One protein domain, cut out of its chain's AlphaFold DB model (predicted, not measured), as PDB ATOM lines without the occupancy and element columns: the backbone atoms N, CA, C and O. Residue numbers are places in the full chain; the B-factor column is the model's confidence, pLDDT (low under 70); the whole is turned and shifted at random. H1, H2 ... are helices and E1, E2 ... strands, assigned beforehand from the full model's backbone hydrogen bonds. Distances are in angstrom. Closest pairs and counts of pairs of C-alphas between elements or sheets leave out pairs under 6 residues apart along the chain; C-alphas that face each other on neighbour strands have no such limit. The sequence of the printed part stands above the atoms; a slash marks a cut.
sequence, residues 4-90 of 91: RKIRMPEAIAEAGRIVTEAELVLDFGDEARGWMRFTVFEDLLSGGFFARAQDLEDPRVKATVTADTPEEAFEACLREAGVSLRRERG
ATOM      1  N   ARG A   4      37.200 -13.631 -86.268       72.38
ATOM      2  CA  ARG A   4      36.296 -14.252 -85.286       72.38
ATOM      3  C   ARG A   4      37.033 -14.814 -84.072       72.38
ATOM      4  O   ARG A   4      36.419 -15.093 -83.050       72.38
ATOM      5  N   LYS A   5      38.354 -14.997 -84.177       79.81
ATOM      6  CA  LYS A   5      39.218 -15.458 -83.081       79.81
ATOM      7  C   LYS A   5      39.802 -14.311 -82.259       79.81
ATOM      8  O   LYS A   5      40.451 -14.566 -81.247       79.81
ATOM      9  N   ILE A   6      39.597 -13.063 -82.681       79.19
ATOM     10  CA  ILE A   6      40.048 -11.882 -81.950       79.19
ATOM     11  C   ILE A   6      38.927 -11.483 -80.995       79.19
ATOM     12  O   ILE A   6      37.841 -11.098 -81.423       79.19
ATOM     13  N   ARG A   7      39.184 -11.566 -79.686       80.38
ATOM     14  CA  ARG A   7      38.254 -11.030 -78.687       80.38
ATOM     15  C   ARG A   7      38.229  -9.511 -78.825       80.38
ATOM     16  O   ARG A   7      39.213  -8.867 -78.476       80.38
ATOM     17  N   MET A   8      37.120  -8.963 -79.311       80.75
ATOM     18  CA  MET A   8      36.880  -7.519 -79.337       80.75
ATOM     19  C   MET A   8      36.652  -7.032 -77.897       80.75
ATOM     20  O   MET A   8      35.711  -7.498 -77.249       80.75
ATOM     21  N   PRO A   9      37.519  -6.167 -77.339       85.06
ATOM     22  CA  PRO A   9      37.260  -5.521 -76.057       85.06
ATOM     23  C   PRO A   9      36.015  -4.633 -76.136       85.06
ATOM     24  O   PRO A   9      35.794  -3.983 -77.153       85.06
ATOM     25  N   GLU A  10      35.268  -4.517 -75.036       83.25
ATOM     26  CA  GLU A  10      34.082  -3.641 -74.940       83.25
ATOM     27  C   GLU A  10      34.399  -2.157 -75.199       83.25
ATOM     28  O   GLU A  10      33.517  -1.382 -75.546       83.25
ATOM     29  N   ALA A  11      35.667  -1.757 -75.061       88.69
ATOM     30  CA  ALA A  11      36.128  -0.402 -75.354       88.69
ATOM     31  C   ALA A  11      36.225  -0.083 -76.861       88.69
ATOM     32  O   ALA A  11      36.425   1.078 -77.219       88.69
ATOM     33  N   ILE A  12      36.131  -1.081 -77.751       86.75
ATOM     34  CA  ILE A  12      36.147  -0.855 -79.200       86.75
ATOM     35  C   ILE A  12      34.743  -0.452 -79.654       86.75
ATOM     36  O   ILE A  12      33.832  -1.273 -79.664       86.75
ATOM     37  N   ALA A  13      34.591   0.810 -80.059       84.31
ATOM     38  CA  ALA A  13      33.328   1.342 -80.571       84.31
ATOM     39  C   ALA A  13      33.044   0.934 -82.027       84.31
ATOM     40  O   ALA A  13      31.887   0.849 -82.419       84.31
ATOM     41  N   GLU A  14      34.087   0.685 -82.824       85.81
ATOM     42  CA  GLU A  14      33.962   0.310 -84.233       85.81
ATOM     43  C   GLU A  14      35.058  -0.688 -84.624       85.81
ATOM     44  O   GLU A  14      36.239  -0.475 -84.335       85.81
ATOM     45  N   ALA A  15      34.678  -1.763 -85.315       90.50
ATOM     46  CA  ALA A  15      35.607  -2.716 -85.911       90.50
ATOM     47  C   ALA A  15      35.086  -3.134 -87.283       90.50
ATOM     48  O   ALA A  15      33.957  -3.599 -87.405       90.50
ATOM     49  N   GLY A  16      35.915  -2.990 -88.315       93.00
ATOM     50  CA  GLY A  16      35.498  -3.265 -89.681       93.00
ATOM     51  C   GLY A  16      36.603  -3.871 -90.534       93.00
ATOM     52  O   GLY A  16      37.782  -3.557 -90.360       93.00
ATOM     53  N   ARG A  17      36.223  -4.731 -91.479       93.94
ATOM     54  CA  ARG A  17      37.117  -5.197 -92.544       93.94
ATOM     55  C   ARG A  17      36.987  -4.253 -93.728       93.94
ATOM     56  O   ARG A  17      35.895  -4.118 -94.263       93.94
ATOM     57  N   ILE A  18      38.091  -3.659 -94.175       96.75
ATOM     58  CA  ILE A  18      38.101  -2.853 -95.402       96.75
ATOM     59  C   ILE A  18      37.654  -3.729 -96.578       96.75
ATOM     60  O   ILE A  18      38.220  -4.802 -96.814       96.75
ATOM     61  N   VAL A  19      36.624  -3.278 -97.292       97.25
ATOM     62  CA  VAL A  19      36.114  -3.933 -98.506       97.25
ATOM     63  C   VAL A  19      36.388  -3.116 -99.759       97.25
ATOM     64  O   VAL A  19      36.655  -3.708-100.801       97.25
ATOM     65  N   THR A  20      36.397  -1.788 -99.637       97.19
ATOM     66  CA  THR A  20      36.652  -0.865-100.745       97.19
ATOM     67  C   THR A  20      37.402   0.357-100.236       97.19
ATOM     68  O   THR A  20      37.077   0.887 -99.174       97.19
ATOM     69  N   GLU A  21      38.361   0.833-101.024       97.81
ATOM     70  CA  GLU A  21      39.012   2.128-100.842       97.81
ATOM     71  C   GLU A  21      39.034   2.872-102.170       97.81
ATOM     72  O   GLU A  21      39.277   2.274-103.220       97.81
ATOM     73  N   ALA A  22      38.773   4.173-102.121       97.81
ATOM     74  CA  ALA A  22      38.829   5.034-103.288       97.81
ATOM     75  C   ALA A  22      39.249   6.448-102.897       97.81
ATOM     76  O   ALA A  22      38.968   6.918-101.795       97.81
ATOM     77  N   GLU A  23      39.881   7.152-103.827       97.94
ATOM     78  CA  GLU A  23      40.111   8.587-103.715       97.94
ATOM     79  C   GLU A  23      39.378   9.302-104.840       97.94
ATOM     80  O   GLU A  23      39.451   8.896-106.001       97.94
ATOM     81  N   LEU A  24      38.627  10.342-104.485       96.81
ATOM     82  CA  LEU A  24      37.823  11.112-105.421       96.81
ATOM     83  C   LEU A  24      37.989  12.598-105.138       96.81
ATOM     84  O   LEU A  24      37.999  13.033-103.987       96.81
ATOM     85  N   VAL A  25      38.054  13.386-106.207       95.44
ATOM     86  CA  VAL A  25      37.921  14.838-106.119       95.44
ATOM     87  C   VAL A  25      36.447  15.180-106.283       95.44
ATOM     88  O   VAL A  25      35.843  14.867-107.309       95.44
ATOM     89  N   LEU A  26      35.877  15.822-105.269       93.19
ATOM     90  CA  LEU A  26      34.573  16.462-105.363       93.19
ATOM     91  C   LEU A  26      34.811  17.919-105.727       93.19
ATOM     92  O   LEU A  26      35.464  18.638-104.974       93.19
ATOM     93  N   ASP A  27      34.311  18.336-106.882       92.12
ATOM     94  CA  ASP A  27      34.449  19.699-107.381       92.12
ATOM     95  C   ASP A  27      33.056  20.244-107.707       92.12
ATOM     96  O   ASP A  27      32.359  19.734-108.587       92.12
ATOM     97  N   PHE A  28      32.629  21.241-106.937       86.50
ATOM     98  CA  PHE A  28      31.372  21.957-107.128       86.50
ATOM     99  C   PHE A  28      31.602  23.365-107.702       86.50
ATOM    100  O   PHE A  28      30.706  24.203-107.620       86.50
ATOM    101  N   GLY A  29      32.776  23.622-108.286       82.94
ATOM    102  CA  GLY A  29      33.225  24.933-108.745       82.94
ATOM    103  C   GLY A  29      34.005  25.703-107.677       82.94
ATOM    104  O   GLY A  29      34.395  25.150-106.646       82.94
ATOM    105  N   ASP A  30      34.202  27.003-107.921       71.69
ATOM    106  CA  ASP A  30      35.041  27.898-107.103       71.69
ATOM    107  C   ASP A  30      34.628  27.968-105.618       71.69
ATOM    108  O   ASP A  30      35.424  28.359-104.768       71.69
ATOM    109  N   GLU A  31      33.399  27.563-105.293       73.00
ATOM    110  CA  GLU A  31      32.846  27.610-103.939       73.00
ATOM    111  C   GLU A  31      33.245  26.411-103.064       73.00
ATOM    112  O   GLU A  31      33.290  26.525-101.839       73.00
ATOM    113  N   ALA A  32      33.508  25.236-103.652       81.81
ATOM    114  CA  ALA A  32      33.793  24.029-102.879       81.81
ATOM    115  C   ALA A  32      34.468  22.936-103.719       81.81
ATOM    116  O   ALA A  32      33.827  22.257-104.525       81.81
ATOM    117  N   ARG A  33      35.746  22.683-103.432       91.81
ATOM    118  CA  ARG A  33      36.509  21.537-103.941       91.81
ATOM    119  C   ARG A  33      37.140  20.773-102.785       91.81
ATOM    120  O   ARG A  33      37.622  21.419-101.868       91.81
ATOM    121  N   GLY A  34      37.170  19.443-102.831       93.31
ATOM    122  CA  GLY A  34      37.820  18.604-101.818       93.31
ATOM    123  C   GLY A  34      38.370  17.310-102.410       93.31
ATOM    124  O   GLY A  34      37.718  16.683-103.247       93.31
ATOM    125  N   TRP A  35      39.577  16.912-101.999       97.06
ATOM    126  CA  TRP A  35      40.156  15.609-102.342       97.06
ATOM    127  C   TRP A  35      39.871  14.650-101.199       97.06
ATOM    128  O   TRP A  35      40.467  14.738-100.133       97.06
ATOM    129  N   MET A  36      38.943  13.731-101.425       97.25
ATOM    130  CA  MET A  36      38.409  12.851-100.401       97.25
ATOM    131  C   MET A  36      38.982  11.444-100.542       97.25
ATOM    132  O   MET A  36      38.983  10.877-101.635       97.25
ATOM    133  N   ARG A  37      39.374  10.840 -99.421       98.44
ATOM    134  CA  ARG A  37      39.527   9.391 -99.301       98.44
ATOM    135  C   ARG A  37      38.244   8.789 -98.759       98.44
ATOM    136  O   ARG A  37      37.770   9.201 -97.703       98.44
ATOM    137  N   PHE A  38      37.732   7.795 -99.468       98.44
ATOM    138  CA  PHE A  38      36.600   6.973 -99.082       98.44
ATOM    139  C   PHE A  38      37.082   5.575 -98.713       98.44
ATOM    140  O   PHE A  38      37.818   4.947 -99.474       98.44
ATOM    141  N   THR A  39      36.616   5.067 -97.579       98.62
ATOM    142  CA  THR A  39      36.849   3.686 -97.157       98.62
ATOM    143  C   THR A  39      35.527   3.068 -96.739       98.62
ATOM    144  O   THR A  39      34.828   3.617 -95.887       98.62
ATOM    145  N   VAL A  40      35.192   1.922 -97.325       98.44
ATOM    146  CA  VAL A  40      34.029   1.112 -96.953       98.44
ATOM    147  C   VAL A  40      34.506  -0.092 -96.164       98.44
ATOM    148  O   VAL A  40      35.480  -0.756 -96.531       98.44
ATOM    149  N   PHE A  41      33.785  -0.385 -95.095       98.00
ATOM    150  CA  PHE A  41      34.063  -1.453 -94.162       98.00
ATOM    151  C   PHE A  41      32.848  -2.371 -94.051       98.00
ATOM    152  O   PHE A  41      31.719  -1.901 -93.962       98.00
ATOM    153  N   GLU A  42      33.084  -3.677 -94.015       97.00
ATOM    154  CA  GLU A  42      32.136  -4.645 -93.456       97.00
ATOM    155  C   GLU A  42      32.215  -4.555 -91.927       97.00
ATOM    156  O   GLU A  42      33.306  -4.726 -91.375       97.00
ATOM    157  N   ASP A  43      31.097  -4.269 -91.255       94.50
ATOM    158  CA  ASP A  43      31.041  -4.130 -89.796       94.50
ATOM    159  C   ASP A  43      31.121  -5.504 -89.117       94.50
ATOM    160  O   ASP A  43      30.290  -6.388 -89.335       94.50
ATOM    161  N   LEU A  44      32.132  -5.682 -88.266       91.75
ATOM    162  CA  LEU A  44      32.378  -6.929 -87.544       91.75
ATOM    163  C   LEU A  44      31.624  -7.013 -86.208       91.75
ATOM    164  O   LEU A  44      31.579  -8.093 -85.617       91.75
ATOM    165  N   LEU A  45      31.082  -5.898 -85.713       88.44
ATOM    166  CA  LEU A  45      30.355  -5.807 -84.446       88.44
ATOM    167  C   LEU A  45      28.849  -5.966 -84.646       88.44
ATOM    168  O   LEU A  45      28.224  -6.755 -83.938       88.44
ATOM    169  N   SER A  46      28.271  -5.214 -85.586       85.94
ATOM    170  CA  SER A  46      26.815  -5.159 -85.779       85.94
ATOM    171  C   SER A  46      26.320  -5.867 -87.046       85.94
ATOM    172  O   SER A  46      25.134  -6.192 -87.145       85.94
ATOM    173  N   GLY A  47      27.232  -6.207 -87.963       87.94
ATOM    174  CA  GLY A  47      26.893  -6.665 -89.310       87.94
ATOM    175  C   GLY A  47      26.527  -5.504 -90.241       87.94
ATOM    176  O   GLY A  47      26.357  -4.368 -89.811       87.94
ATOM    177  N   GLY A  48      26.431  -5.779 -91.541       95.44
ATOM    178  CA  GLY A  48      26.240  -4.733 -92.552       95.44
ATOM    179  C   GLY A  48      27.542  -4.000 -92.881       95.44
ATOM    180  O   GLY A  48      28.631  -4.577 -92.798       95.44
ATOM    181  N   PHE A  49      27.431  -2.740 -93.304       97.69
ATOM    182  CA  PHE A  49      28.559  -1.954 -93.797       97.69
ATOM    183  C   PHE A  49      28.532  -0.528 -93.263       97.69
ATOM    184  O   PHE A  49      27.475   0.067 -93.056       97.69
ATOM    185  N   PHE A  50      29.712   0.058 -93.108       97.62
ATOM    186  CA  PHE A  50      29.853   1.490 -92.890       97.62
ATOM    187  C   PHE A  50      30.909   2.066 -93.819       97.62
ATOM    188  O   PHE A  50      31.879   1.404 -94.176       97.62
ATOM    189  N   ALA A  51      30.718   3.311 -94.227       98.31
ATOM    190  CA  ALA A  51      31.640   4.024 -95.091       98.31
ATOM    191  C   ALA A  51      32.074   5.325 -94.430       98.31
ATOM    192  O   ALA A  51      31.274   6.015 -93.795       98.31
ATOM    193  N   ARG A  52      33.352   5.656 -94.586       98.31
ATOM    194  CA  ARG A  52      33.962   6.890 -94.099       98.31
ATOM    195  C   ARG A  52      34.530   7.667 -95.270       98.31
ATOM    196  O   ARG A  52      35.183   7.081 -96.127       98.31
ATOM    197  N   ALA A  53      34.329   8.977 -95.254       98.38
ATOM    198  CA  ALA A  53      35.000   9.912 -96.139       98.38
ATOM    199  C   ALA A  53      35.805  10.902 -95.303       98.38
ATOM    200  O   ALA A  53      35.321  11.363 -94.268       98.38
ATOM    201  N   GLN A  54      36.996  11.261 -95.760       98.19
ATOM    202  CA  GLN A  54      37.800  12.324 -95.164       98.19
ATOM    203  C   GLN A  54      38.522  13.094 -96.261       98.19
ATOM    204  O   GLN A  54      39.138  12.487 -97.136       98.19
ATOM    205  N   ASP A  55      38.451  14.418 -96.201       97.00
ATOM    206  CA  ASP A  55      39.260  15.283 -97.048       97.00
ATOM    207  C   ASP A  55      40.729  15.185 -96.618       97.00
ATOM    208  O   ASP A  55      41.054  15.229 -95.427       97.00
ATOM    209  N   LEU A  56      41.611  14.998 -97.593       96.50
ATOM    210  CA  LEU A  56      43.044  14.823 -97.382       96.50
ATOM    211  C   LEU A  56      43.748  16.129 -96.996       96.50
ATOM    212  O   LEU A  56      44.845  16.087 -96.444       96.50
ATOM    213  N   GLU A  57      43.128  17.275 -97.274       94.31
ATOM    214  CA  GLU A  57      43.646  18.609 -96.977       94.31
ATOM    215  C   GLU A  57      42.985  19.215 -95.731       94.31
ATOM    216  O   GLU A  57      43.652  19.922 -94.973       94.31
ATOM    217  N   ASP A  58      41.698  18.930 -95.485       93.44
ATOM    218  CA  ASP A  58      40.962  19.439 -94.321       93.44
ATOM    219  C   ASP A  58      40.237  18.333 -93.529       93.44
ATOM    220  O   ASP A  58      39.096  17.980 -93.835       93.44
ATOM    221  N   PRO A  59      40.805  17.839 -92.415       92.56
ATOM    222  CA  PRO A  59      40.216  16.742 -91.648       92.56
ATOM    223  C   PRO A  59      38.868  17.082 -90.984       92.56
ATOM    224  O   PRO A  59      38.232  16.180 -90.424       92.56
ATOM    225  N   ARG A  60      38.430  18.351 -91.001       93.06
ATOM    226  CA  ARG A  60      37.083  18.754 -90.561       93.06
ATOM    227  C   ARG A  60      36.012  18.317 -91.556       93.06
ATOM    228  O   ARG A  60      34.899  18.007 -91.139       93.06
ATOM    229  N   VAL A  61      36.363  18.228 -92.839       94.38
ATOM    230  CA  VAL A  61      35.490  17.709 -93.888       94.38
ATOM    231  C   VAL A  61      35.564  16.188 -93.864       94.38
ATOM    232  O   VAL A  61      36.488  15.561 -94.384       94.38
ATOM    233  N   LYS A  62      34.579  15.577 -93.213       96.94
ATOM    234  CA  LYS A  62      34.475  14.127 -93.077       96.94
ATOM    235  C   LYS A  62      33.021  13.688 -93.026       96.94
ATOM    236  O   LYS A  62      32.171  14.423 -92.540       96.94
ATOM    237  N   ALA A  63      32.762  12.470 -93.476       97.50
ATOM    238  CA  ALA A  63      31.451  11.841 -93.410       97.50
ATOM    239  C   ALA A  63      31.575  10.411 -92.890       97.50
ATOM    240  O   ALA A  63      32.598   9.749 -93.070       97.50
ATOM    241  N   THR A  64      30.533   9.921 -92.228       97.38
ATOM    242  CA  THR A  64      30.417   8.513 -91.838       97.38
ATOM    243  C   THR A  64      28.962   8.100 -91.941       97.38
ATOM    244  O   THR A  64      28.090   8.803 -91.439       97.38
ATOM    245  N   VAL A  65      28.707   6.982 -92.615       97.81
ATOM    246  CA  VAL A  65      27.359   6.450 -92.846       97.81
ATOM    247  C   VAL A  65      27.365   4.933 -92.702       97.81
ATOM    248  O   VAL A  65      28.401   4.300 -92.896       97.81
ATOM    249  N   THR A  66      26.206   4.354 -92.404       97.19
ATOM    250  CA  THR A  66      25.973   2.903 -92.347       97.19
ATOM    251  C   THR A  66      24.961   2.497 -93.415       97.19
ATOM    252  O   THR A  66      24.043   3.268 -93.695       97.19
ATOM    253  N   ALA A  67      25.095   1.302 -93.988       97.50
ATOM    254  CA  ALA A  67      24.136   0.732 -94.935       97.50
ATOM    255  C   ALA A  67      24.177  -0.806 -94.940       97.50
ATOM    256  O   ALA A  67      25.080  -1.422 -94.369       97.50
ATOM    257  N   ASP A  68      23.211  -1.420 -95.624       97.44
ATOM    258  CA  ASP A  68      23.072  -2.879 -95.697       97.44
ATOM    259  C   ASP A  68      24.009  -3.515 -96.735       97.44
ATOM    260  O   ASP A  68      24.343  -4.698 -96.632       97.44
ATOM    261  N   THR A  69      24.490  -2.734 -97.710       97.81
ATOM    262  CA  THR A  69      25.444  -3.183 -98.735       97.81
ATOM    263  C   THR A  69      26.656  -2.246 -98.870       97.81
ATOM    264  O   THR A  69      26.573  -1.066 -98.512       97.81
ATOM    265  N   PRO A  70      27.796  -2.727 -99.415       98.00
ATOM    266  CA  PRO A  70      28.970  -1.881 -99.633       98.00
ATOM    267  C   PRO A  70      28.699  -0.714-100.588       98.00
ATOM    268  O   PRO A  70      29.192   0.388-100.362       98.00
ATOM    269  N   GLU A  71      27.928  -0.966-101.649       98.00
ATOM    270  CA  GLU A  71      27.629   0.029-102.683       98.00
ATOM    271  C   GLU A  71      26.735   1.137-102.121       98.00
ATOM    272  O   GLU A  71      27.057   2.316-102.244       98.00
ATOM    273  N   GLU A  72      25.668   0.774-101.401       98.38
ATOM    274  CA  GLU A  72      24.800   1.753-100.740       98.38
ATOM    275  C   GLU A  72      25.569   2.581 -99.708       98.38
ATOM    276  O   GLU A  72      25.375   3.797 -99.632       98.38
ATOM    277  N   ALA A  73      26.476   1.953 -98.947       98.19
ATOM    278  CA  ALA A  73      27.330   2.661 -98.000       98.19
ATOM    279  C   ALA A  73      28.218   3.680 -98.728       98.19
ATOM    280  O   ALA A  73      28.303   4.832 -98.303       98.19
ATOM    281  N   PHE A  74      28.847   3.284 -99.838       98.38
ATOM    282  CA  PHE A  74      29.690   4.173-100.633       98.38
ATOM    283  C   PHE A  74      28.895   5.345-101.218       98.38
ATOM    284  O   PHE A  74      29.268   6.503-101.019       98.38
ATOM    285  N   GLU A  75      27.773   5.070-101.888       98.12
ATOM    286  CA  GLU A  75      26.927   6.103-102.487       98.12
ATOM    287  C   GLU A  75      26.379   7.085-101.446       98.12
ATOM    288  O   GLU A  75      26.368   8.299-101.667       98.12
ATOM    289  N   ALA A  76      25.914   6.584-100.297       98.19
ATOM    290  CA  ALA A  76      25.443   7.431 -99.206       98.19
ATOM    291  C   ALA A  76      26.580   8.294 -98.643       98.19
ATOM    292  O   ALA A  76      26.388   9.489 -98.407       98.19
ATOM    293  N   CYS A  77      27.780   7.726 -98.495       98.31
ATOM    294  CA  CYS A  77      28.941   8.443 -97.980       98.31
ATOM    295  C   CYS A  77      29.389   9.542 -98.942       98.31
ATOM    296  O   CYS A  77      29.725  10.639 -98.507       98.31
ATOM    297  N   LEU A  78      29.340   9.278-100.249       97.56
ATOM    298  CA  LEU A  78      29.636  10.254-101.293       97.56
ATOM    299  C   LEU A  78      28.704  11.470-101.209       97.56
ATOM    300  O   LEU A  78      29.163  12.614-101.264       97.56
ATOM    301  N   ARG A  79      27.398  11.232-101.029       97.31
ATOM    302  CA  ARG A  79      26.401  12.301-100.857       97.31
ATOM    303  C   ARG A  79      26.677  13.116 -99.588       97.31
ATOM    304  O   ARG A  79      26.731  14.344 -99.662       97.31
ATOM    305  N   GLU A  80      26.911  12.452 -98.456       98.06
ATOM    306  CA  GLU A  80      27.175  13.109 -97.166       98.06
ATOM    307  C   GLU A  80      28.502  13.891 -97.157       98.06
ATOM    308  O   GLU A  80      28.585  15.001 -96.628       98.06
ATOM    309  N   ALA A  81      29.537  13.359 -97.810       96.50
ATOM    310  CA  ALA A  81      30.814  14.038 -98.006       96.50
ATOM    311  C   ALA A  81      30.640  15.352 -98.778       96.50
ATOM    312  O   ALA A  81      31.199  16.376 -98.385       96.50
ATOM    313  N   GLY A  82      29.814  15.353 -99.829       94.44
ATOM    314  CA  GLY A  82      29.479  16.569-100.569       94.44
ATOM    315  C   GLY A  82      28.753  17.614 -99.713       94.44
ATOM    316  O   GLY A  82      29.030  18.808 -99.839       94.44
ATOM    317  N   VAL A  83      27.858  17.187 -98.813       94.12
ATOM    318  CA  VAL A  83      27.177  18.086 -97.861       94.12
ATOM    319  C   VAL A  83      28.170  18.687 -96.869       94.12
ATOM    320  O   VAL A  83      28.173  19.903 -96.668       94.12
ATOM    321  N   SER A  84      29.041  17.860 -96.293       93.19
ATOM    322  CA  SER A  84      30.067  18.307 -95.346       93.19
ATOM    323  C   SER A  84      31.045  19.285 -95.995       93.19
ATOM    324  O   SER A  84      31.322  20.341 -95.431       93.19
ATOM    325  N   LEU A  85      31.497  18.995 -97.218       93.19
ATOM    326  CA  LEU A  85      32.386  19.873 -97.976       93.19
ATOM    327  C   LEU A  85      31.755  21.251 -98.210       93.19
ATOM    328  O   LEU A  85      32.387  22.271 -97.941       93.19
ATOM    329  N   ARG A  86      30.492  21.293 -98.655       91.50
ATOM    330  CA  ARG A  86      29.767  22.558 -98.848       91.50
ATOM    331  C   ARG A  86      29.555  23.317 -97.543       91.50
ATOM    332  O   ARG A  86      29.653  24.534 -97.547       91.50
ATOM    333  N   ARG A  87      29.275  22.630 -96.431       90.69
ATOM    334  CA  ARG A  87      29.091  23.283 -95.125       90.69
ATOM    335  C   ARG A  87      30.372  23.963 -94.639       90.69
ATOM    336  O   ARG A  87      30.294  25.063 -94.104       90.69
ATOM    337  N   GLU A  88      31.518  23.310 -94.802       90.56
ATOM    338  CA  GLU A  88      32.795  23.824 -94.293       90.56
ATOM    339  C   GLU A  88      33.457  24.839 -95.238       90.56
ATOM    340  O   GLU A  88      34.131  25.750 -94.759       90.56
ATOM    341  N   ARG A  89      33.273  24.703 -96.563       85.56
ATOM    342  CA  ARG A  89      33.922  25.568 -97.571       85.56
ATOM    343  C   ARG A  89      32.997  26.611 -98.214       85.56
ATOM    344  O   ARG A  89      33.484  27.663 -98.600       85.56
ATOM    345  N   GLY A  90      31.689  26.364 -98.282       67.44
ATOM    346  CA  GLY A  90      30.697  27.232 -98.934       67.44
ATOM    347  C   GLY A  90      30.253  28.438 -98.099       67.44
ATOM    348  O   GLY A  90      29.052  28.652 -97.923       67.44
TER     349      GLY A  90
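Overview. This is residues 4 to 90 of the 91 residues of an uncharacterized protein of Deltaproteobacteria bacterium (UniProt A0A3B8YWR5). A four-stranded antiparallel sheet, twisted, curls round one long helix, H1, which packs on one of its faces; the other face has no named helix over it. Residues 4 to 15, with no named element, run off at one end of the long axis, and the turn between E1 and E2 lies at the other. The printed part has 87 residues, with four named strands followed by one named helix: E1, E2, E3, E4, H1. The sheet's order is E1, E2, E3, E4, and the class is mixed, helices and strands. The whole is only just compact, close to loose, with a radius of gyration of the C-alphas of 14.2 A, and spans 49 by 25 by 17 A.

Arrangement. The sheet is a meander, each strand the antiparallel neighbour of the one before, made of E1, residues 16 to 27, E2, residues 33 to 43, E3, residues 49 to 55, and E4, residues 62 to 67. The inner strands E2 and E3 form a hairpin at 158 degrees between their directions, with N 39 and O 52 2.9 A apart, within hydrogen-bond range. The edge strand E1 forms a hairpin with E2 at 164 degrees; N 24 and O 36 are 2.9 A apart and N 38 and O 22 2.8 A, within hydrogen-bond range. E1 bends by 71 degrees at residue 19. The other edge strand, E4, forms a hairpin with E3 at 167 degrees, with N 51 and O 65 within hydrogen-bond range at 2.8 A. E1 and E4 are apart. H1, residues 70 to 89, is on the sheet, on one face, in two layers, a sheet with its helix on one face. The closest C-alphas of H1 and E4 are those of Ala 73 and Ala 67, 4.8 A apart; of H1 and E1, those of Gly 82 and Leu 26, 7.0 A apart. In H1 every O i to N i+4 pair is within hydrogen-bond range.

Along the chain. E1 begins at C-alpha 16 (35.498, -3.265, -89.681) and is 29.0 A from first to last C-alpha. E2 measures 29.8 A, E3 20.5 A and E4 17.0 A. H1 measures 28.0 A, from C-alpha 70 (28.970, -1.881, -99.633) to C-alpha 89 (33.922, 25.568, -97.571).

Size, cuts and confidence. The two C-alphas farthest apart are those of Lys 5 and Asp 30, at 49.7 A. The C-alphas of residues 4 to 15 lie 13 to 26 A from the mean of all C-alphas. The printed part has no cut. The links E1 to E2, E2 to E3 and E4 to H1 are tight, and E3 to E4 is short. The mean pLDDT of the printed part is 92.6, and residue 90 is under 70.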